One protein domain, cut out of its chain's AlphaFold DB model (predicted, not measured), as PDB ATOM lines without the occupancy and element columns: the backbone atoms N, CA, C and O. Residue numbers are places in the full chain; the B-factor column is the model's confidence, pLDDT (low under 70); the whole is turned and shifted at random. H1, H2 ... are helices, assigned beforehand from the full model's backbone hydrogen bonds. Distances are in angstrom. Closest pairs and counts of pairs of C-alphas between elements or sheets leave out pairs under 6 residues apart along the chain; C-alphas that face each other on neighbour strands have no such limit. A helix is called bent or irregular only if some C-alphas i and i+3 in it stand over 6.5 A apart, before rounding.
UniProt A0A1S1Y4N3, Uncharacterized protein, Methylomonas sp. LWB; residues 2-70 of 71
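AT A GLANCE: This is residues 2 to 70 of the 71 residues of an uncharacterized protein of Methylomonas sp. LWB (UniProt A0A1S1Y4N3). Four helices are strung one after another along a wide, open arch, with an empty middle and no helix packed on another. H1 folds back near the first residues of H2, and the two make a narrow V at one foot of the arch; H2 then leads away from it, H3 runs along the far part of the arch, and H4 lies at the other foot. The printed part has 69 residues with four named helices, in the order H1, H2, H3, H4, and no named strand; the class is all helix. The whole is extended, with a radius of gyration of the C-alphas of 17.7 A, and the C-alphas span 48 by 35 by 21 A along their three main axes.

HOW THE PARTS SIT: From the first printed residue, H1, residues 2 to 8, leads through a tight link of two residues, Leu 9 and Pro 10, to H2, residues 11 to 27. H1 and H2 are close but not clearly touching, with 1 pair of C-alphas within 8 A: the closest, those of Leu 6 and Lys 14, are 7.2 A apart. Their centres are 14.9 A apart. They run opposite ways at a tilt of 35.2 degrees, only just steep. From Asp 27 a short link of eight residues, 28 to 35, leads to H3, residues 36 to 50. H2 and H3 are apart, though they follow each other in the chain, and H1 and H3 are apart as well. A second short link of eight residues, 51 to 58, leads from H3 to H4, residues 59 to 68. H3 and H4 are apart, and H4 is also apart from H1 and from H2. No helix touches another. Every backbone O i to N i+4 pair is within hydrogen-bond range in H2, H3 and H4; in H1, 2 of 3 such pairs are.

IN THESE COORDINATES: H1 runs from Ile 2, with its C-alpha at (1.047, 9.246, 3.636), to Gln 8, and is the shortest of the four with 7 residues. H2, from Ala 11 to Asp 27, is the longest helix with 17 residues, and measures 24.7 A from first to last C-alpha. Its C-alpha 11 is at (-3.992, -4.390, 9.735) and its C-alpha 27 is at (15.995, -5.189, -4.689): x rises and z falls from the one to the other. H3, from Pro 36 to Ala 50, has 15 residues and measures 21.7 A. Its first C-alpha is at (26.400, 5.353, 11.023). H4, from Trp 59 to Ser 68, has 10 residues and measures 14.3 A, ending with C-alpha 68 at (7.027, -21.388, 22.545). No helix is bent or irregular.

THE WHOLE: The two C-alphas farthest apart, those of Gln 8 and Ala 51, are 48.5 A from each other, and the first and last printed C-alphas, those of Ile 2 and Phe 70, are 33.0 A apart. Three stretches stand free: residues 18 to 44, of which 18 to 27 belong to H2 and 36 to 44 to H3; residues 47 to 52, of which 47 to 50 belong to H3; and residues 55 to 70, of which 59 to 68 belong to H4. The printed part has no cut, and no link is long. The mean pLDDT of the printed part is 90.6, and residue 2 is the one printed residue under 70; the mean is 83 in H1 and 94 in H3 and in H4.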
ATOM      1  N   ILE A   2       0.974  10.730   3.560       65.69
ATOM      2  CA  ILE A   2       1.047   9.246   3.636       65.69
ATOM      3  C   ILE A   2       0.476   8.642   4.939       65.69
ATOM      4  O   ILE A   2      -0.268   7.664   4.928       65.69
ATOM      5  N   SER A   3       0.754   9.243   6.100       73.94
ATOM      6  CA  SER A   3       0.309   8.690   7.392       73.94
ATOM      7  C   SER A   3      -1.211   8.726   7.614       73.94
ATOM      8  O   SER A   3      -1.717   7.998   8.466       73.94
ATOM      9  N   ALA A   4      -1.954   9.588   6.910       81.12
ATOM     10  CA  ALA A   4      -3.415   9.637   7.011       81.12
ATOM     11  C   ALA A   4      -4.070   8.503   6.209       81.12
ATOM     12  O   ALA A   4      -4.994   7.870   6.714       81.12
ATOM     13  N   GLU A   5      -3.543   8.204   5.023       84.56
ATOM     14  CA  GLU A   5      -4.000   7.111   4.156       84.56
ATOM     15  C   GLU A   5      -3.663   5.750   4.769       84.56
ATOM     16  O   GLU A   5      -4.537   4.895   4.892       84.56
ATOM     17  N   LEU A   6      -2.440   5.588   5.294       88.31
ATOM     18  CA  LEU A   6      -2.041   4.366   5.994       88.31
ATOM     19  C   LEU A   6      -2.960   4.050   7.173       88.31
ATOM     20  O   LEU A   6      -3.232   2.886   7.437       88.31
ATOM     21  N   ARG A   7      -3.474   5.058   7.890       91.50
ATOM     22  CA  ARG A   7      -4.371   4.826   9.032       91.50
ATOM     23  C   ARG A   7      -5.683   4.152   8.636       91.50
ATOM     24  O   ARG A   7      -6.178   3.372   9.446       91.50
ATOM     25  N   GLN A   8      -6.178   4.397   7.423       93.62
ATOM     26  CA  GLN A   8      -7.422   3.818   6.909       93.62
ATOM     27  C   GLN A   8      -7.280   2.342   6.514       93.62
ATOM     28  O   GLN A   8      -8.284   1.639   6.428       93.62
ATOM     29  N   LEU A   9      -6.052   1.851   6.310       93.44
ATOM     30  CA  LEU A   9      -5.823   0.464   5.918       93.44
ATOM     31  C   LEU A   9      -6.116  -0.513   7.076       93.44
ATOM     32  O   LEU A   9      -5.666  -0.284   8.214       93.44
ATOM     33  N   PRO A  10      -6.790  -1.645   6.803       95.38
ATOM     34  CA  PRO A  10      -6.834  -2.784   7.711       95.38
ATOM     35  C   PRO A  10      -5.426  -3.263   8.090       95.38
ATOM     36  O   PRO A  10      -4.472  -3.114   7.327       95.38
ATOM     37  N   ALA A  11      -5.287  -3.891   9.261       94.50
ATOM     38  CA  ALA A  11      -3.992  -4.390   9.735       94.50
ATOM     39  C   ALA A  11      -3.329  -5.358   8.738       94.50
ATOM     40  O   ALA A  11      -2.127  -5.283   8.509       94.50
ATOM     41  N   THR A  12      -4.117  -6.217   8.090       94.38
ATOM     42  CA  THR A  12      -3.635  -7.164   7.077       94.38
ATOM     43  C   THR A  12      -3.057  -6.475   5.843       94.38
ATOM     44  O   THR A  12      -2.073  -6.950   5.288       94.38
ATOM     45  N   GLU A  13      -3.637  -5.355   5.411       94.75
ATOM     46  CA  GLU A  13      -3.131  -4.590   4.265       94.75
ATOM     47  C   GLU A  13      -1.877  -3.801   4.626       94.75
ATOM     48  O   GLU A  13      -0.940  -3.750   3.835       94.75
ATOM     49  N   LYS A  14      -1.808  -3.270   5.853       94.50
ATOM     50  CA  LYS A  14      -0.581  -2.656   6.379       94.50
ATOM     51  C   LYS A  14       0.581  -3.642   6.378       94.50
ATOM     52  O   LYS A  14       1.672  -3.273   5.966       94.50
ATOM     53  N   LEU A  15       0.347  -4.883   6.809       94.31
ATOM     54  CA  LEU A  15       1.379  -5.922   6.825       94.31
ATOM     55  C   LEU A  15       1.864  -6.265   5.413       94.31
ATOM     56  O   LEU A  15       3.064  -6.245   5.179       94.31
ATOM     57  N   LYS A  16       0.947  -6.470   4.458       94.12
ATOM     58  CA  LYS A  16       1.308  -6.704   3.048       94.12
ATOM     59  C   LYS A  16       2.095  -5.545   2.439       94.12
ATOM     60  O   LYS A  16       3.008  -5.767   1.657       94.12
ATOM     61  N   LEU A  17       1.733  -4.310   2.788       94.88
ATOM     62  CA  LEU A  17       2.457  -3.133   2.326       94.88
ATOM     63  C   LEU A  17       3.865  -3.076   2.924       94.88
ATOM     64  O   LEU A  17       4.802  -2.764   2.205       94.88
ATOM     65  N   ILE A  18       4.023  -3.394   4.213       94.31
ATOM     66  CA  ILE A  18       5.345  -3.487   4.847       94.31
ATOM     67  C   ILE A  18       6.199  -4.548   4.145       94.31
ATOM     68  O   ILE A  18       7.351  -4.261   3.848       94.31
ATOM     69  N   GLU A  19       5.644  -5.727   3.845       93.81
ATOM     70  CA  GLU A  19       6.346  -6.790   3.107       93.81
ATOM     71  C   GLU A  19       6.785  -6.317   1.715       93.81
ATOM     72  O   GLU A  19       7.966  -6.397   1.399       93.81
ATOM     73  N   ALA A  20       5.876  -5.731   0.929       94.38
ATOM     74  CA  ALA A  20       6.195  -5.238  -0.411       94.38
ATOM     75  C   ALA A  20       7.251  -4.120  -0.402       94.38
ATOM     76  O   ALA A  20       8.109  -4.074  -1.276       94.38
ATOM     77  N   LEU A  21       7.201  -3.223   0.590       91.94
ATOM     78  CA  LEU A  21       8.224  -2.192   0.774       91.94
ATOM     79  C   LEU A  21       9.572  -2.798   1.173       91.94
ATOM     80  O   LEU A  21      10.609  -2.287   0.772       91.94
ATOM     81  N   TRP A  22       9.573  -3.862   1.978       91.81
ATOM     82  CA  TRP A  22      10.802  -4.563   2.344       91.81
ATOM     83  C   TRP A  22      11.440  -5.252   1.142       91.81
ATOM     84  O   TRP A  22      12.646  -5.118   0.963       91.81
ATOM     85  N   ASP A  23      10.647  -5.924   0.310       90.81
ATOM     86  CA  ASP A  23      11.138  -6.555  -0.917       90.81
ATOM     87  C   ASP A  23      11.726  -5.507  -1.886       90.81
ATOM     88  O   ASP A  23      12.840  -5.676  -2.373       90.81
ATOM     89  N   ASP A  24      11.042  -4.374  -2.081       91.56
ATOM     90  CA  ASP A  24      11.509  -3.274  -2.943       91.56
ATOM     91  C   ASP A  24      12.829  -2.640  -2.459       91.56
ATOM     92  O   ASP A  24      13.717  -2.338  -3.259       91.56
ATOM     93  N   LEU A  25      12.996  -2.477  -1.140       89.19
ATOM     94  CA  LEU A  25      14.245  -1.973  -0.554       89.19
ATOM     95  C   LEU A  25      15.400  -2.973  -0.680       89.19
ATOM     96  O   LEU A  25      16.550  -2.552  -0.788       89.19
ATOM     97  N   LEU A  26      15.115  -4.278  -0.652       85.44
ATOM     98  CA  LEU A  26      16.125  -5.321  -0.846       85.44
ATOM     99  C   LEU A  26      16.584  -5.396  -2.306       85.44
ATOM    100  O   LEU A  26      17.777  -5.552  -2.555       85.44
ATOM    101  N   ASP A  27      15.667  -5.228  -3.260       88.75
ATOM    102  CA  ASP A  27      15.995  -5.189  -4.689       88.75
ATOM    103  C   ASP A  27      16.850  -3.960  -5.063       88.75
ATOM    104  O   ASP A  27      17.624  -4.005  -6.022       88.75
ATOM    105  N   ASN A  28      16.769  -2.883  -4.271       84.12
ATOM    106  CA  ASN A  28      17.523  -1.639  -4.451       84.12
ATOM    107  C   ASN A  28      18.460  -1.351  -3.263       84.12
ATOM    108  O   ASN A  28      18.524  -0.227  -2.766       84.12
ATOM    109  N   GLU A  29      19.216  -2.354  -2.804       76.75
ATOM    110  CA  GLU A  29      20.038  -2.265  -1.583       76.75
ATOM    111  C   GLU A  29      20.987  -1.050  -1.532       76.75
ATOM    112  O   GLU A  29      21.231  -0.493  -0.461       76.75
ATOM    113  N   ASN A  30      21.491  -0.598  -2.685       80.62
ATOM    114  CA  ASN A  30      22.419   0.534  -2.785       80.62
ATOM    115  C   ASN A  30      21.758   1.888  -2.486       80.62
ATOM    116  O   ASN A  30      22.454   2.844  -2.138       80.62
ATOM    117  N   ASP A  31      20.432   1.966  -2.605       82.50
ATOM    118  CA  ASP A  31      19.656   3.169  -2.312       82.50
ATOM    119  C   ASP A  31      19.302   3.266  -0.820       82.50
ATOM    120  O   ASP A  31      18.864   4.321  -0.347       82.50
ATOM    121  N   VAL A  32      19.525   2.194  -0.047       81.88
ATOM    122  CA  VAL A  32      19.340   2.197   1.404       81.88
ATOM    123  C   VAL A  32      20.550   2.867   2.064       81.88
ATOM    124  O   VAL A  32      21.660   2.329   2.032       81.88
ATOM    125  N   PRO A  33      20.380   4.032   2.715       81.19
ATOM    126  CA  PRO A  33      21.500   4.721   3.332       81.19
ATOM    127  C   PRO A  33      22.061   3.897   4.492       81.19
ATOM    128  O   PRO A  33      21.344   3.526   5.427       81.19
ATOM    129  N   ALA A  34      23.375   3.676   4.479       76.56
ATOM    130  CA  ALA A  34      24.082   3.156   5.636       76.56
ATOM    131  C   ALA A  34      24.008   4.189   6.771       76.56
ATOM    132  O   ALA A  34      24.640   5.247   6.723       76.56
ATOM    133  N   LEU A  35      23.205   3.902   7.795       85.31
ATOM    134  CA  LEU A  35      23.154   4.735   8.989       85.31
ATOM    135  C   LEU A  35      24.429   4.487   9.813       85.31
ATOM    136  O   LEU A  35      24.752   3.324  10.055       85.31
ATOM    137  N   PRO A  36      25.141   5.528  10.290       87.56
ATOM    138  CA  PRO A  36      26.400   5.353  11.023       87.56
ATOM    139  C   PRO A  36      26.302   4.388  12.212       87.56
ATOM    140  O   PRO A  36      27.192   3.571  12.432       87.56
ATOM    141  N   TRP A  37      25.167   4.401  12.918       90.31
ATOM    142  CA  TRP A  37      24.935   3.513  14.055       90.31
ATOM    143  C   TRP A  37      24.848   2.027  13.662       90.31
ATOM    144  O   TRP A  37      25.149   1.175  14.491       90.31
ATOM    145  N   HIS A  38      24.490   1.683  12.413       90.06
ATOM    146  CA  HIS A  38      24.521   0.287  11.949       90.06
ATOM    147  C   HIS A  38      25.941  -0.271  12.014       90.06
ATOM    148  O   HIS A  38      26.152  -1.393  12.468       90.06
ATOM    149  N   GLN A  39      26.923   0.518  11.576       89.44
ATOM    150  CA  GLN A  39      28.320   0.106  11.596       89.44
ATOM    151  C   GLN A  39      28.836  -0.031  13.033       89.44
ATOM    152  O   GLN A  39      29.517  -1.006  13.341       89.44
ATOM    153  N   GLU A  40      28.478   0.907  13.909       94.44
ATOM    154  CA  GLU A  40      28.837   0.860  15.331       94.44
ATOM    155  C   GLU A  40      28.276  -0.399  16.015       94.44
ATOM    156  O   GLU A  40      28.991  -1.091  16.740       94.44
ATOM    157  N   GLU A  41      27.016  -0.744  15.744       95.50
ATOM    158  CA  GLU A  41      26.366  -1.943  16.282       95.50
ATOM    159  C   GLU A  41      26.978  -3.246  15.749       95.50
ATOM    160  O   GLU A  41      27.181  -4.193  16.516       95.50
ATOM    161  N   LEU A  42      27.321  -3.293  14.458       94.12
ATOM    162  CA  LEU A  42      28.019  -4.436  13.865       94.12
ATOM    163  C   LEU A  42      29.389  -4.643  14.519       94.12
ATOM    164  O   LEU A  42      29.686  -5.747  14.969       94.12
ATOM    165  N   GLN A  43      30.181  -3.575  14.653       95.56
ATOM    166  CA  GLN A  43      31.492  -3.623  15.305       95.56
ATOM    167  C   GLN A  43      31.388  -4.044  16.772       95.56
ATOM    168  O   GLN A  43      32.171  -4.870  17.241       95.56
ATOM    169  N   ARG A  44      30.399  -3.516  17.504       95.88
ATOM    170  CA  ARG A  44      30.151  -3.902  18.897       95.88
ATOM    171  C   ARG A  44      29.820  -5.387  19.014       95.88
ATOM    172  O   ARG A  44      30.332  -6.059  19.907       95.88
ATOM    173  N   THR A  45      28.977  -5.893  18.117       94.44
ATOM    174  CA  THR A  45      28.565  -7.301  18.104       94.44
ATOM    175  C   THR A  45      29.734  -8.219  17.756       94.44
ATOM    176  O   THR A  45      29.926  -9.237  18.417       94.44
ATOM    177  N   GLU A  46      30.553  -7.847  16.771       95.62
ATOM    178  CA  GLU A  46      31.751  -8.596  16.382       95.62
ATOM    179  C   GLU A  46      32.777  -8.658  17.522       95.62
ATOM    180  O   GLU A  46      33.291  -9.733  17.835       95.62
ATOM    181  N   ALA A  47      33.021  -7.534  18.203       97.06
ATOM    182  CA  ALA A  47      33.916  -7.485  19.356       97.06
ATOM    183  C   ALA A  47      33.422  -8.375  20.510       97.06
ATOM    184  O   ALA A  47      34.206  -9.133  21.080       97.06
ATOM    185  N   ALA A  48      32.124  -8.328  20.826       96.19
ATOM    186  CA  ALA A  48      31.536  -9.159  21.875       96.19
ATOM    187  C   ALA A  48      31.571 -10.658  21.515       96.19
ATOM    188  O   ALA A  48      31.843 -11.499  22.372       96.19
ATOM    189  N   TYR A  49      31.376 -10.997  20.237       95.38
ATOM    190  CA  TYR A  49      31.554 -12.357  19.722       95.38
ATOM    191  C   TYR A  49      32.992 -12.850  19.868       95.38
ATOM    192  O   TYR A  49      33.218 -13.940  20.390       95.38
ATOM    193  N   ALA A  50      33.975 -12.037  19.473       95.81
ATOM    194  CA  ALA A  50      35.388 -12.375  19.610       95.81
ATOM    195  C   ALA A  50      35.822 -12.537  21.079       95.81
ATOM    196  O   ALA A  50      36.697 -13.350  21.374       95.81
ATOM    197  N   ALA A  51      35.192 -11.798  21.997       96.69
ATOM    198  CA  ALA A  51      35.408 -11.906  23.438       96.69
ATOM    199  C   ALA A  51      34.692 -13.106  24.094       96.69
ATOM    200  O   ALA A  51      34.914 -13.360  25.274       96.69
ATOM    201  N   ALA A  52      33.866 -13.853  23.348       93.38
ATOM    202  CA  ALA A  52      32.967 -14.887  23.871       93.38
ATOM    203  C   ALA A  52      31.947 -14.371  24.914       93.38
ATOM    204  O   ALA A  52      31.443 -15.143  25.730       93.38
ATOM    205  N   ASP A  53      31.596 -13.084  24.839       94.81
ATOM    206  CA  ASP A  53      30.628 -12.410  25.721       94.81
ATOM    207  C   ASP A  53      29.180 -12.493  25.198       94.81
ATOM    208  O   ASP A  53      28.260 -11.895  25.758       94.81
ATOM    209  N   VAL A  54      28.955 -13.231  24.108       92.50
ATOM    210  CA  VAL A  54      27.631 -13.448  23.512       92.50
ATOM    211  C   VAL A  54      27.364 -14.930  23.312       92.50
ATOM    212  O   VAL A  54      28.241 -15.707  22.935       92.50
ATOM    213  N   GLU A  55      26.113 -15.318  23.531       90.19
ATOM    214  CA  GLU A  55      25.642 -16.662  23.229       90.19
ATOM    215  C   GLU A  55      25.290 -16.774  21.743       90.19
ATOM    216  O   GLU A  55      24.529 -15.972  21.196       90.19
ATOM    217  N   VAL A  56      25.827 -17.801  21.089       90.88
ATOM    218  CA  VAL A  56      25.541 -18.106  19.688       90.88
ATOM    219  C   VAL A  56      24.473 -19.182  19.647       90.88
ATOM    220  O   VAL A  56      24.698 -20.310  20.084       90.88
ATOM    221  N   VAL A  57      23.313 -18.850  19.089       93.00
ATOM    222  CA  VAL A  57      22.180 -19.773  18.997       93.00
ATOM    223  C   VAL A  57      21.854 -20.031  17.535       93.00
ATOM    224  O   VAL A  57      21.802 -19.110  16.719       93.00
ATOM    225  N   ASP A  58      21.589 -21.294  17.195       95.00
ATOM    226  CA  ASP A  58      21.064 -21.640  15.878       95.00
ATOM    227  C   ASP A  58      19.732 -20.917  15.619       95.00
ATOM    228  O   ASP A  58      18.816 -20.924  16.444       95.00
ATOM    229  N   TRP A  59      19.590 -20.325  14.435       93.56
ATOM    230  CA  TRP A  59      18.437 -19.488  14.107       93.56
ATOM    231  C   TRP A  59      17.096 -20.224  14.188       93.56
ATOM    232  O   TRP A  59      16.084 -19.650  14.604       93.56
ATOM    233  N   ARG A  60      17.058 -21.506  13.805       94.31
ATOM    234  CA  ARG A  60      15.827 -22.304  13.882       94.31
ATOM    235  C   ARG A  60      15.483 -22.598  15.339       94.31
ATOM    236  O   ARG A  60      14.307 -22.522  15.701       94.31
ATOM    237  N   GLN A  61      16.486 -22.877  16.171       95.25
ATOM    238  CA  GLN A  61      16.304 -23.071  17.612       95.25
ATOM    239  C   GLN A  61      15.821 -21.788  18.298       95.25
ATOM    240  O   GLN A  61      14.826 -21.835  19.022       95.25
ATOM    241  N   ALA A  62      16.434 -20.640  17.997       94.19
ATOM    242  CA  ALA A  62      16.027 -19.340  18.527       94.19
ATOM    243  C   ALA A  62      14.566 -19.015  18.174       94.19
ATOM    244  O   ALA A  62      13.764 -18.687  19.051       94.19
ATOM    245  N   LYS A  63      14.176 -19.191  16.903       93.94
ATOM    246  CA  LYS A  63      12.783 -19.007  16.461       93.94
ATOM    247  C   LYS A  63      11.805 -19.910  17.204       93.94
ATOM    248  O   LYS A  63      10.726 -19.453  17.577       93.94
ATOM    249  N   LYS A  64      12.161 -21.183  17.399       94.44
ATOM    250  CA  LYS A  64      11.323 -22.136  18.132       94.44
ATOM    251  C   LYS A  64      11.141 -21.695  19.586       94.44
ATOM    252  O   LYS A  64      10.006 -21.602  20.034       94.44
ATOM    253  N   ALA A  65      12.230 -21.362  20.278       93.12
ATOM    254  CA  ALA A  65      12.197 -20.913  21.669       93.12
ATOM    255  C   ALA A  65      11.355 -19.639  21.858       93.12
ATOM    256  O   ALA A  65      10.559 -19.560  22.791       93.12
ATOM    257  N   LEU A  66      11.483 -18.667  20.948       93.00
ATOM    258  CA  LEU A  66      10.693 -17.435  20.984       93.00
ATOM    259  C   LEU A  66       9.197 -17.699  20.812       93.00
ATOM    260  O   LEU A  66       8.405 -17.139  21.558       93.00
ATOM    261  N   ARG A  67       8.798 -18.556  19.865       93.00
ATOM    262  CA  ARG A  67       7.377 -18.886  19.652       93.00
ATOM    263  C   ARG A  67       6.780 -19.619  20.847       93.00
ATOM    264  O   ARG A  67       5.750 -19.190  21.346       93.00
ATOM    265  N   SER A  68       7.480 -20.626  21.373       92.69
ATOM    266  CA  SER A  68       7.027 -21.388  22.545       92.69
ATOM    267  C   SER A  68       6.908 -20.556  23.827       92.69
ATOM    268  O   SER A  68       6.310 -21.018  24.789       92.69
ATOM    269  N   ARG A  69       7.486 -19.349  23.879       90.38
ATOM    270  CA  ARG A  69       7.374 -18.436  25.026       90.38
ATOM    271  C   ARG A  69       6.067 -17.629  25.039       90.38
ATOM    272  O   ARG A  69       5.720 -17.082  26.082       90.38
ATOM    273  N   PHE A  70       5.391 -17.509  23.897       79.88
ATOM    274  CA  PHE A  70       4.166 -16.713  23.745       79.88
ATOM    275  C   PHE A  70       2.947 -17.543  23.302       79.88
ATOM    276  O   PHE A  70       1.882 -16.968  23.080       79.88
TER     277      PHE A  70